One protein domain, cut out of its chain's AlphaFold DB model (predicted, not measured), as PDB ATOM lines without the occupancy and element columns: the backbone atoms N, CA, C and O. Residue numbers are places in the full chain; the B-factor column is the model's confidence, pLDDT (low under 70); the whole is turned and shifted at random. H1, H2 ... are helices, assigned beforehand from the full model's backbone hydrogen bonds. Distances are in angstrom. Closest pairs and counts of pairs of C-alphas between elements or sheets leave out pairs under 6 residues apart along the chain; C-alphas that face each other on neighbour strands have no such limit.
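What this domain is: This is residues 4 to 82 of the 83 residues of an uncharacterized protein of Sphingomonas sp. Leaf28 (UniProt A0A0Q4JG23). Look first for one long helix, H4, whose beginning packs with residues 50 to 57 on a small compact head of three shorter helices, H1, H2 and H3, and whose far part, with the two residues after it, sticks out alone as a long arm, residues 62 to 82. In the head, H1 runs beside the beginning of H4, while H2 makes a corner with the end of H1 and stands about perpendicular to both H1 and H4, and H3 sits by H1 and H2, away from H4. The printed part has 79 residues with four named helices, in the order H1, H2, H3, H4, and no named strand; the class is all helix. The whole is only just loose, close to extended, with a radius of gyration of the C-alphas of 17.4 A, and it spans 61 by 20 by 16 A, the arm making much of the length.

Where its parts are: Find C-alpha 47 at (42.555, 16.097, 27.495); from there H4, residues 47 to 80, runs 49.9 A to C-alpha 80 at (14.451, 18.768, 68.621). Go back to C-alpha 4 at (42.155, 26.137, 22.700), where H1, residues 4 to 18, begins; it is 21.1 A long. H2 holds residues 21 to 27 and measures 9.9 A, and H3 holds residues 32 to 39 and measures 10.3 A.

How they stand to each other: Start at H4, which touches H1 with residues 50 to 57 alone; their closest C-alphas, those of Ala 14 and Thr 53, are 7.0 A apart. The two run the same way at a shallow tilt of 33 degrees, only just short of steep. With residues 52 to 56 alone H4 touches H2, about perpendicular at 86 degrees, and the closest C-alphas, those of Ala 27 and Thr 56, are 6.9 A apart. H1 and H2 touch only at the corner by their link, about perpendicular at 87 degrees, with the C-alphas of Tyr 15 and Lys 21 closest at 5.2 A. Next look at H3, which touches H2 about perpendicular at 82 degrees; the closest C-alphas, those of Ala 25 and Val 32, are 5.5 A apart. H1 touches H3 with residues 8 to 12 alone, opposite ways at a steep tilt of 43 degrees, and the C-alphas of Met 8 and Leu 39 are closest at 5.4 A. H3 and H4 are apart. In H1, H2, H3 and H4 every O i to N i+4 pair is within hydrogen-bond range.

The domain as a whole: The two C-alphas farthest apart are those of Asp 42 and Arg 82, at 61.0 A. Without residues 62 to 82, which stand free, the body of 58 residues spans 30 by 20 by 17 A. The printed part has no cut; the links from H1 to H2 and from H2 to H3 are tight, and the link from H3 to H4 is short. In the B-factor column the mean pLDDT of the printed part is 92.9, and residues 81 to 82 are under 70.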
ATOM      1  N   GLU A   4      41.285  25.946  21.526       78.12
ATOM      2  CA  GLU A   4      42.155  26.137  22.700       78.12
ATOM      3  C   GLU A   4      41.500  27.059  23.742       78.12
ATOM      4  O   GLU A   4      41.653  26.846  24.944       78.12
ATOM      5  N   MET A   5      40.701  28.039  23.298       83.94
ATOM      6  CA  MET A   5      40.090  29.045  24.176       83.94
ATOM      7  C   MET A   5      39.150  28.438  25.235       83.94
ATOM      8  O   MET A   5      39.361  28.723  26.413       83.94
ATOM      9  N   PRO A   6      38.178  27.559  24.902       89.75
ATOM     10  CA  PRO A   6      37.347  26.899  25.912       89.75
ATOM     11  C   PRO A   6      38.148  26.088  26.936       89.75
ATOM     12  O   PRO A   6      37.805  26.061  28.116       89.75
ATOM     13  N   ARG A   7      39.233  25.438  26.501       92.88
ATOM     14  CA  ARG A   7      40.057  24.571  27.360       92.88
ATOM     15  C   ARG A   7      40.864  25.403  28.356       92.88
ATOM     16  O   ARG A   7      40.913  25.067  29.537       92.88
ATOM     17  N   MET A   8      41.442  26.513  27.896       93.31
ATOM     18  CA  MET A   8      42.143  27.471  28.755       93.31
ATOM     19  C   MET A   8      41.193  28.181  29.715       93.31
ATOM     20  O   MET A   8      41.487  28.248  30.904       93.31
ATOM     21  N   MET A   9      40.032  28.636  29.230       92.12
ATOM     22  CA  MET A   9      39.004  29.254  30.074       92.12
ATOM     23  C   MET A   9      38.526  28.296  31.169       92.12
ATOM     24  O   MET A   9      38.397  28.699  32.321       92.12
ATOM     25  N   GLY A  10      38.348  27.010  30.846       93.88
ATOM     26  CA  GLY A  10      38.008  25.985  31.834       93.88
ATOM     27  C   GLY A  10      39.048  25.867  32.953       93.88
ATOM     28  O   GLY A  10      38.688  25.857  34.129       93.88
ATOM     29  N   LEU A  11      40.341  25.844  32.613       95.12
ATOM     30  CA  LEU A  11      41.423  25.857  33.607       95.12
ATOM     31  C   LEU A  11      41.488  27.175  34.388       95.12
ATOM     32  O   LEU A  11      41.810  27.164  35.578       95.12
ATOM     33  N   GLN A  12      41.192  28.297  33.731       95.19
ATOM     34  CA  GLN A  12      41.201  29.613  34.353       95.19
ATOM     35  C   GLN A  12      40.160  29.701  35.469       95.19
ATOM     36  O   GLN A  12      40.503  29.942  36.626       95.19
ATOM     37  N   THR A  13      38.907  29.377  35.157       95.69
ATOM     38  CA  THR A  13      37.834  29.321  36.153       95.69
ATOM     39  C   THR A  13      38.109  28.260  37.222       95.69
ATOM     40  O   THR A  13      37.833  28.475  38.403       95.69
ATOM     41  N   ALA A  14      38.699  27.120  36.848       96.50
ATOM     42  CA  ALA A  14      39.016  26.073  37.809       96.50
ATOM     43  C   ALA A  14      40.007  26.535  38.881       96.50
ATOM     44  O   ALA A  14      39.780  26.253  40.057       96.50
ATOM     45  N   TYR A  15      41.082  27.255  38.528       96.31
ATOM     46  CA  TYR A  15      42.008  27.724  39.562       96.31
ATOM     47  C   TYR A  15      41.348  28.754  40.480       96.31
ATOM     48  O   TYR A  15      41.666  28.779  41.664       96.31
ATOM     49  N   GLU A  16      40.429  29.582  39.979       95.94
ATOM     50  CA  GLU A  16      39.700  30.558  40.800       95.94
ATOM     51  C   GLU A  16      38.828  29.842  41.835       95.94
ATOM     52  O   GLU A  16      38.914  30.137  43.028       95.94
ATOM     53  N   ILE A  17      38.093  28.808  41.410       95.88
ATOM     54  CA  ILE A  17      37.288  27.964  42.303       95.88
ATOM     55  C   ILE A  17      38.173  27.202  43.296       95.88
ATOM     56  O   ILE A  17      37.828  27.080  44.472       95.88
ATOM     57  N   LEU A  18      39.318  26.678  42.846       95.19
ATOM     58  CA  LEU A  18      40.222  25.885  43.679       95.19
ATOM     59  C   LEU A  18      41.025  26.725  44.689       95.19
ATOM     60  O   LEU A  18      41.594  26.158  45.623       95.19
ATOM     61  N   GLY A  19      41.008  28.056  44.590       94.06
ATOM     62  CA  GLY A  19      41.713  28.950  45.519       94.06
ATOM     63  C   GLY A  19      43.112  29.366  45.052       94.06
ATOM     64  O   GLY A  19      43.956  29.736  45.863       94.06
ATOM     65  N   GLY A  20      43.368  29.303  43.749       96.12
ATOM     66  CA  GLY A  20      44.538  29.868  43.089       96.12
ATOM     67  C   GLY A  20      45.285  28.884  42.192       96.12
ATOM     68  O   GLY A  20      45.089  27.668  42.225       96.12
ATOM     69  N   LYS A  21      46.218  29.429  41.401       96.50
ATOM     70  CA  LYS A  21      47.037  28.662  40.444       96.50
ATOM     71  C   LYS A  21      47.849  27.547  41.099       96.50
ATOM     72  O   LYS A  21      48.045  26.510  40.480       96.50
ATOM     73  N   LYS A  22      48.310  27.744  42.340       97.19
ATOM     74  CA  LYS A  22      49.059  26.718  43.078       97.19
ATOM     75  C   LYS A  22      48.205  25.470  43.320       97.19
ATOM     76  O   LYS A  22      48.643  24.385  42.980       97.19
ATOM     77  N   ALA A  23      46.970  25.640  43.790       96.75
ATOM     78  CA  ALA A  23      46.063  24.523  44.053       96.75
ATOM     79  C   ALA A  23      45.758  23.708  42.785       96.75
ATOM     80  O   ALA A  23      45.747  22.480  42.825       96.75
ATOM     81  N   LEU A  24      45.554  24.383  41.647       97.00
ATOM     82  CA  LEU A  24      45.364  23.696  40.368       97.00
ATOM     83  C   LEU A  24      46.652  23.012  39.879       97.00
ATOM     84  O   LEU A  24      46.594  21.897  39.376       97.00
ATOM     85  N   ALA A  25      47.811  23.656  40.023       96.94
ATOM     86  CA  ALA A  25      49.093  23.077  39.626       96.94
ATOM     87  C   ALA A  25      49.409  21.802  40.429       96.94
ATOM     88  O   ALA A  25      49.770  20.788  39.834       96.94
ATOM     89  N   ASP A  26      49.172  21.836  41.742       97.12
ATOM     90  CA  ASP A  26      49.324  20.686  42.635       97.12
ATOM     91  C   ASP A  26      48.372  19.545  42.228       97.12
ATOM     92  O   ASP A  26      48.799  18.396  42.123       97.12
ATOM     93  N   ALA A  27      47.109  19.854  41.905       95.50
ATOM     94  CA  ALA A  27      46.137  18.864  41.427       95.50
ATOM     95  C   ALA A  27      46.538  18.215  40.090       95.50
ATOM     96  O   ALA A  27      46.297  17.030  39.874       95.50
ATOM     97  N   LEU A  28      47.168  18.983  39.200       95.44
ATOM     98  CA  LEU A  28      47.672  18.508  37.911       95.44
ATOM     99  C   LEU A  28      49.049  17.827  38.008       95.44
ATOM    100  O   LEU A  28      49.541  17.327  36.999       95.44
ATOM    101  N   GLY A  29      49.694  17.828  39.179       96.00
ATOM    102  CA  GLY A  29      51.041  17.279  39.359       96.00
ATOM    103  C   GLY A  29      52.127  18.050  38.596       96.00
ATOM    104  O   GLY A  29      53.133  17.469  38.192       96.00
ATOM    105  N   VAL A  30      51.930  19.351  38.362       95.31
ATOM    106  CA  VAL A  30      52.873  20.212  37.629       95.31
ATOM    107  C   VAL A  30      53.274  21.429  38.454       95.31
ATOM    108  O   VAL A  30      52.614  21.810  39.413       95.31
ATOM    109  N   CYS A  31      54.347  22.111  38.059       96.81
ATOM    110  CA  CYS A  31      54.698  23.391  38.666       96.81
ATOM    111  C   CYS A  31      53.829  24.539  38.117       96.81
ATOM    112  O   CYS A  31      53.375  24.512  36.970       96.81
ATOM    113  N   VAL A  32      53.672  25.616  38.899       96.44
ATOM    114  CA  VAL A  32      52.901  26.816  38.500       96.44
ATOM    115  C   VAL A  32      53.410  27.424  37.187       96.44
ATOM    116  O   VAL A  32      52.617  27.900  36.378       96.44
ATOM    117  N   ARG A  33      54.723  27.365  36.924       96.25
ATOM    118  CA  ARG A  33      55.304  27.800  35.643       96.25
ATOM    119  C   ARG A  33      54.739  26.993  34.474       96.25
ATOM    120  O   ARG A  33      54.341  27.573  33.470       96.25
ATOM    121  N   SER A  34      54.670  25.670  34.616       94.06
ATOM    122  CA  SER A  34      54.100  24.807  33.583       94.06
ATOM    123  C   SER A  34      52.609  25.065  33.390       94.06
ATOM    124  O   SER A  34      52.148  25.024  32.254       94.06
ATOM    125  N   LEU A  35      51.865  25.344  34.463       94.62
ATOM    126  CA  LEU A  35      50.459  25.739  34.364       94.62
ATOM    127  C   LEU A  35      50.297  27.067  33.606       94.62
ATOM    128  O   LEU A  35      49.426  27.170  32.750       94.62
ATOM    129  N   ASN A  36      51.152  28.063  33.854       94.81
ATOM    130  CA  ASN A  36      51.095  29.339  33.133       94.81
ATOM    131  C   ASN A  36      51.303  29.165  31.623       94.81
ATOM    132  O   ASN A  36      50.573  29.774  30.853       94.81
ATOM    133  N   HIS A  37      52.209  28.284  31.190       93.56
ATOM    134  CA  HIS A  37      52.362  27.974  29.761       93.56
ATOM    135  C   HIS A  37      51.102  27.352  29.138       93.56
ATOM    136  O   HIS A  37      50.850  27.544  27.952       93.56
ATOM    137  N   LYS A  38      50.295  26.616  29.914       91.56
ATOM    138  CA  LYS A  38      48.999  26.093  29.446       91.56
ATOM    139  C   LYS A  38      47.951  27.202  29.352       91.56
ATOM    140  O   LYS A  38      47.220  27.260  28.374       91.56
ATOM    141  N   LEU A  39      47.905  28.094  30.344       91.50
ATOM    142  CA  LEU A  39      46.966  29.224  30.388       91.50
ATOM    143  C   LEU A  39      47.271  30.308  29.340       91.50
ATOM    144  O   LEU A  39      46.355  30.983  28.888       91.50
ATOM    145  N   ASN A  40      48.538  30.459  28.949       89.75
ATOM    146  CA  ASN A  40      48.987  31.428  27.944       89.75
ATOM    147  C   ASN A  40      48.939  30.888  26.501       89.75
ATOM    148  O   ASN A  40      49.385  31.573  25.588       89.75
ATOM    149  N   ALA A  41      48.428  29.671  26.288       82.69
ATOM    150  CA  ALA A  41      48.434  28.963  25.002       82.69
ATOM    151  C   ALA A  41      49.823  28.563  24.455       82.69
ATOM    152  O   ALA A  41      49.906  28.084  23.327       82.69
ATOM    153  N   ASP A  42      50.904  28.680  25.235       84.81
ATOM    154  CA  ASP A  42      52.269  28.364  24.777       84.81
ATOM    155  C   ASP A  42      52.475  26.865  24.488       84.81
ATOM    156  O   ASP A  42      53.289  26.491  23.646       84.81
ATOM    157  N   ARG A  43      51.792  25.985  25.238       79.25
ATOM    158  CA  ARG A  43      51.945  24.513  25.139       79.25
ATOM    159  C   ARG A  43      50.637  23.751  24.918       79.25
ATOM    160  O   ARG A  43      50.657  22.524  24.843       79.25
ATOM    161  N   GLY A  44      49.528  24.477  24.814       86.81
ATOM    162  CA  GLY A  44      48.180  23.929  24.741       86.81
ATOM    163  C   GLY A  44      47.739  23.175  25.999       86.81
ATOM    164  O   GLY A  44      48.521  22.870  26.904       86.81
ATOM    165  N   VAL A  45      46.443  22.884  26.068       92.38
ATOM    166  CA  VAL A  45      45.827  22.138  27.177       92.38
ATOM    167  C   VAL A  45      45.581  20.697  26.740       92.38
ATOM    168  O   VAL A  45      45.035  20.473  25.668       92.38
ATOM    169  N   SER A  46      45.957  19.689  27.527       92.31
ATOM    170  CA  SER A  46      45.699  18.287  27.154       92.31
ATOM    171  C   SER A  46      44.311  17.809  27.608       92.31
ATOM    172  O   SER A  46      43.703  18.379  28.511       92.31
ATOM    173  N   ASN A  47      43.800  16.722  27.016       94.38
ATOM    174  CA  ASN A  47      42.555  16.097  27.495       94.38
ATOM    175  C   ASN A  47      42.694  15.579  28.932       94.38
ATOM    176  O   ASN A  47      41.737  15.639  29.699       94.38
ATOM    177  N   LEU A  48      43.891  15.112  29.301       94.81
ATOM    178  CA  LEU A  48      44.185  14.676  30.660       94.81
ATOM    179  C   LEU A  48      44.069  15.838  31.652       94.81
ATOM    180  O   LEU A  48      43.470  15.667  32.708       94.81
ATOM    181  N   ASP A  49      44.562  17.026  31.291       94.56
ATOM    182  CA  ASP A  49      44.431  18.220  32.135       94.56
ATOM    183  C   ASP A  49      42.968  18.550  32.421       94.56
ATOM    184  O   ASP A  49      42.603  18.822  33.563       94.56
ATOM    185  N   LEU A  50      42.117  18.485  31.394       95.69
ATOM    186  CA  LEU A  50      40.682  18.723  31.542       95.69
ATOM    187  C   LEU A  50      40.030  17.673  32.441       95.69
ATOM    188  O   LEU A  50      39.270  18.024  33.341       95.69
ATOM    189  N   PHE A  51      40.358  16.399  32.230       97.44
ATOM    190  CA  PHE A  51      39.818  15.296  33.017       97.44
ATOM    191  C   PHE A  51      40.201  15.402  34.500       97.44
ATOM    192  O   PHE A  51      39.333  15.333  35.371       97.44
ATOM    193  N   VAL A  52      41.486  15.619  34.798       97.75
ATOM    194  CA  VAL A  52      41.981  15.757  36.176       97.75
ATOM    195  C   VAL A  52      41.383  16.995  36.841       97.75
ATOM    196  O   VAL A  52      40.941  16.928  37.990       97.75
ATOM    197  N   THR A  53      41.291  18.111  36.115       97.12
ATOM    198  CA  THR A  53      40.679  19.344  36.629       97.12
ATOM    199  C   THR A  53      39.208  19.123  36.977       97.12
ATOM    200  O   THR A  53      38.787  19.465  38.083       97.12
ATOM    201  N   ALA A  54      38.439  18.489  36.086       97.81
ATOM    202  CA  ALA A  54      37.034  18.168  36.325       97.81
ATOM    203  C   ALA A  54      36.861  17.271  37.560       97.81
ATOM    204  O   ALA A  54      36.095  17.610  38.461       97.81
ATOM    205  N   LYS A  55      37.643  16.189  37.675       98.00
ATOM    206  CA  LYS A  55      37.607  15.295  38.847       98.00
ATOM    207  C   LYS A  55      37.965  16.003  40.152       98.00
ATOM    208  O   LYS A  55      37.369  15.732  41.197       98.00
ATOM    209  N   THR A  56      38.912  16.933  40.097       97.25
ATOM    210  CA  THR A  56      39.305  17.741  41.257       97.25
ATOM    211  C   THR A  56      38.166  18.662  41.700       97.25
ATOM    212  O   THR A  56      37.871  18.747  42.895       97.25
ATOM    213  N   LEU A  57      37.487  19.316  40.751       97.56
ATOM    214  CA  LEU A  57      36.327  20.167  41.027       97.56
ATOM    215  C   LEU A  57      35.154  19.364  41.596       97.56
ATOM    216  O   LEU A  57      34.585  19.774  42.606       97.56
ATOM    217  N   GLU A  58      34.841  18.202  41.015       97.88
ATOM    218  CA  GLU A  58      33.821  17.280  41.531       97.88
ATOM    219  C   GLU A  58      34.115  16.898  42.986       97.88
ATOM    220  O   GLU A  58      33.256  17.048  43.851       97.88
ATOM    221  N   THR A  59      35.355  16.494  43.279       96.69
ATOM    222  CA  THR A  59      35.784  16.100  44.632       96.69
ATOM    223  C   THR A  59      35.675  17.248  45.636       96.69
ATOM    224  O   THR A  59      35.334  17.043  46.802       96.69
ATOM    225  N   ARG A  60      35.983  18.482  45.224       95.50
ATOM    226  CA  ARG A  60      35.789  19.656  46.084       95.50
ATOM    227  C   ARG A  60      34.303  19.935  46.305       95.50
ATOM    228  O   ARG A  60      33.904  20.198  47.437       95.50
ATOM    229  N   GLY A  61      33.499  19.851  45.249       96.62
ATOM    230  CA  GLY A  61      32.055  20.058  45.303       96.62
ATOM    231  C   GLY A  61      31.355  19.067  46.231       96.62
ATOM    232  O   GLY A  61      30.571  19.486  47.081       96.62
ATOM    233  N   THR A  62      31.688  17.775  46.149       97.94
ATOM    234  CA  THR A  62      31.121  16.749  47.040       97.94
ATOM    235  C   THR A  62      31.445  17.038  48.502       97.94
ATOM    236  O   THR A  62      30.532  17.083  49.323       97.94
ATOM    237  N   LYS A  63      32.702  17.369  48.824       96.38
ATOM    238  CA  LYS A  63      33.103  17.763  50.187       96.38
ATOM    239  C   LYS A  63      32.328  18.978  50.705       96.38
ATOM    240  O   LYS A  63      31.947  19.014  51.874       96.38
ATOM    241  N   MET A  64      32.076  19.976  49.853       97.12
ATOM    242  CA  MET A  64      31.278  21.152  50.227       97.12
ATOM    243  C   MET A  64      29.820  20.776  50.522       97.12
ATOM    244  O   MET A  64      29.257  21.245  51.514       97.12
ATOM    245  N   LEU A  65      29.218  19.910  49.703       98.12
ATOM    246  CA  LEU A  65      27.851  19.424  49.908       98.12
ATOM    247  C   LEU A  65      27.726  18.575  51.177       98.12
ATOM    248  O   LEU A  65      26.794  18.784  51.953       98.12
ATOM    249  N   GLU A  66      28.681  17.680  51.428       98.12
ATOM    250  CA  GLU A  66      28.758  16.891  52.662       98.12
ATOM    251  C   GLU A  66      28.845  17.789  53.897       98.12
ATOM    252  O   GLU A  66      28.124  17.590  54.875       98.12
ATOM    253  N   HIS A  67      29.699  18.815  53.857       97.62
ATOM    254  CA  HIS A  67      29.824  19.757  54.965       97.62
ATOM    255  C   HIS A  67      28.530  20.554  55.177       97.62
ATOM    256  O   HIS A  67      28.071  20.707  56.308       97.62
ATOM    257  N   ALA A  68      27.889  21.014  54.100       97.94
ATOM    258  CA  ALA A  68      26.597  21.687  54.188       97.94
ATOM    259  C   ALA A  68      25.508  20.771  54.776       97.94
ATOM    260  O   ALA A  68      24.688  21.226  55.571       97.94
ATOM    261  N   ALA A  69      25.498  19.482  54.423       97.81
ATOM    262  CA  ALA A  69      24.578  18.503  54.999       97.81
ATOM    263  C   ALA A  69      24.799  18.331  56.510       97.81
ATOM    264  O   ALA A  69      23.832  18.384  57.269       97.81
ATOM    265  N   LYS A  70      26.058  18.234  56.959       96.88
ATOM    266  CA  LYS A  70      26.401  18.173  58.393       96.88
ATOM    267  C   LYS A  70      25.892  19.398  59.156       96.88
ATOM    268  O   LYS A  70      25.281  19.246  60.207       96.88
ATOM    269  N   LEU A  71      26.075  20.602  58.611       97.56
ATOM    270  CA  LEU A  71      25.575  21.832  59.241       97.56
ATOM    271  C   LEU A  71      24.044  21.847  59.362       97.56
ATOM    272  O   LEU A  71      23.512  22.270  60.386       97.56
ATOM    273  N   ARG A  72      23.324  21.357  58.343       96.75
ATOM    274  CA  ARG A  72      21.857  21.243  58.394       96.75
ATOM    275  C   ARG A  72      21.390  20.222  59.431       96.75
ATOM    276  O   ARG A  72      20.404  20.491  60.110       96.75
ATOM    277  N   ALA A  73      22.099  19.104  59.587       96.19
ATOM    278  CA  ALA A  73      21.801  18.115  60.625       96.19
ATOM    279  C   ALA A  73      21.941  18.718  62.035       96.19
ATOM    280  O   ALA A  73      21.013  18.623  62.828       96.19
ATOM    281  N   VAL A  74      23.022  19.466  62.297       95.62
ATOM    282  CA  VAL A  74      23.221  20.172  63.581       95.62
ATOM    283  C   VAL A  74      22.074  21.145  63.887       95.62
ATOM    284  O   VAL A  74      21.647  21.273  65.034       95.62
ATOM    285  N   LEU A  75      21.554  21.846  62.875       94.12
ATOM    286  CA  LEU A  75      20.396  22.727  63.054       94.12
ATOM    287  C   LEU A  75      19.119  21.947  63.394       94.12
ATOM    288  O   LEU A  75      18.366  22.396  64.257       94.12
ATOM    289  N   ALA A  76      18.882  20.805  62.747       92.19
ATOM    290  CA  ALA A  76      17.719  19.962  63.012       92.19
ATOM    291  C   ALA A  76      17.749  19.381  64.437       92.19
ATOM    292  O   ALA A  76      16.761  19.492  65.161       92.19
ATOM    293  N   ASP A  77      18.897  18.862  64.877       86.38
ATOM    294  CA  ASP A  77      19.065  18.289  66.219       86.38
ATOM    295  C   ASP A  77      18.826  19.340  67.318       86.38
ATOM    296  O   ASP A  77      18.119  19.092  68.298       86.38
ATOM    297  N   ASN A  78      19.325  20.565  67.116       79.19
ATOM    298  CA  ASN A  78      19.099  21.685  68.034       79.19
ATOM    299  C   ASN A  78      17.625  22.115  68.129       79.19
ATOM    300  O   ASN A  78      17.218  22.670  69.151       79.19
ATOM    301  N   GLN A  79      16.822  21.907  67.083       70.88
ATOM    302  CA  GLN A  79      15.384  22.192  67.123       70.88
ATOM    303  C   GLN A  79      14.608  21.126  67.898       70.88
ATOM    304  O   GLN A  79      13.630  21.469  68.563       70.88
ATOM    305  N   VAL A  80      15.042  19.865  67.839       70.00
ATOM    306  CA  VAL A  80      14.451  18.768  68.621       70.00
ATOM    307  C   VAL A  80      14.782  18.927  70.105       70.00
ATOM    308  O   VAL A  80      13.888  18.812  70.929       70.00
ATOM    309  N   ALA A  81      16.022  19.282  70.454       63.66
ATOM    310  CA  ALA A  81      16.446  19.447  71.850       63.66
ATOM    311  C   ALA A  81      15.815  20.652  72.585       63.66
ATOM    312  O   ALA A  81      15.927  20.757  73.803       63.66
ATOM    313  N   ARG A  82      15.197  21.593  71.856       64.31
ATOM    314  CA  ARG A  82      14.524  22.781  72.418       64.31
ATOM    315  C   ARG A  82      13.000  22.633  72.538       64.31
ATOM    316  O   ARG A  82      12.351  23.601  72.932       64.31
TER     317      ARG A  82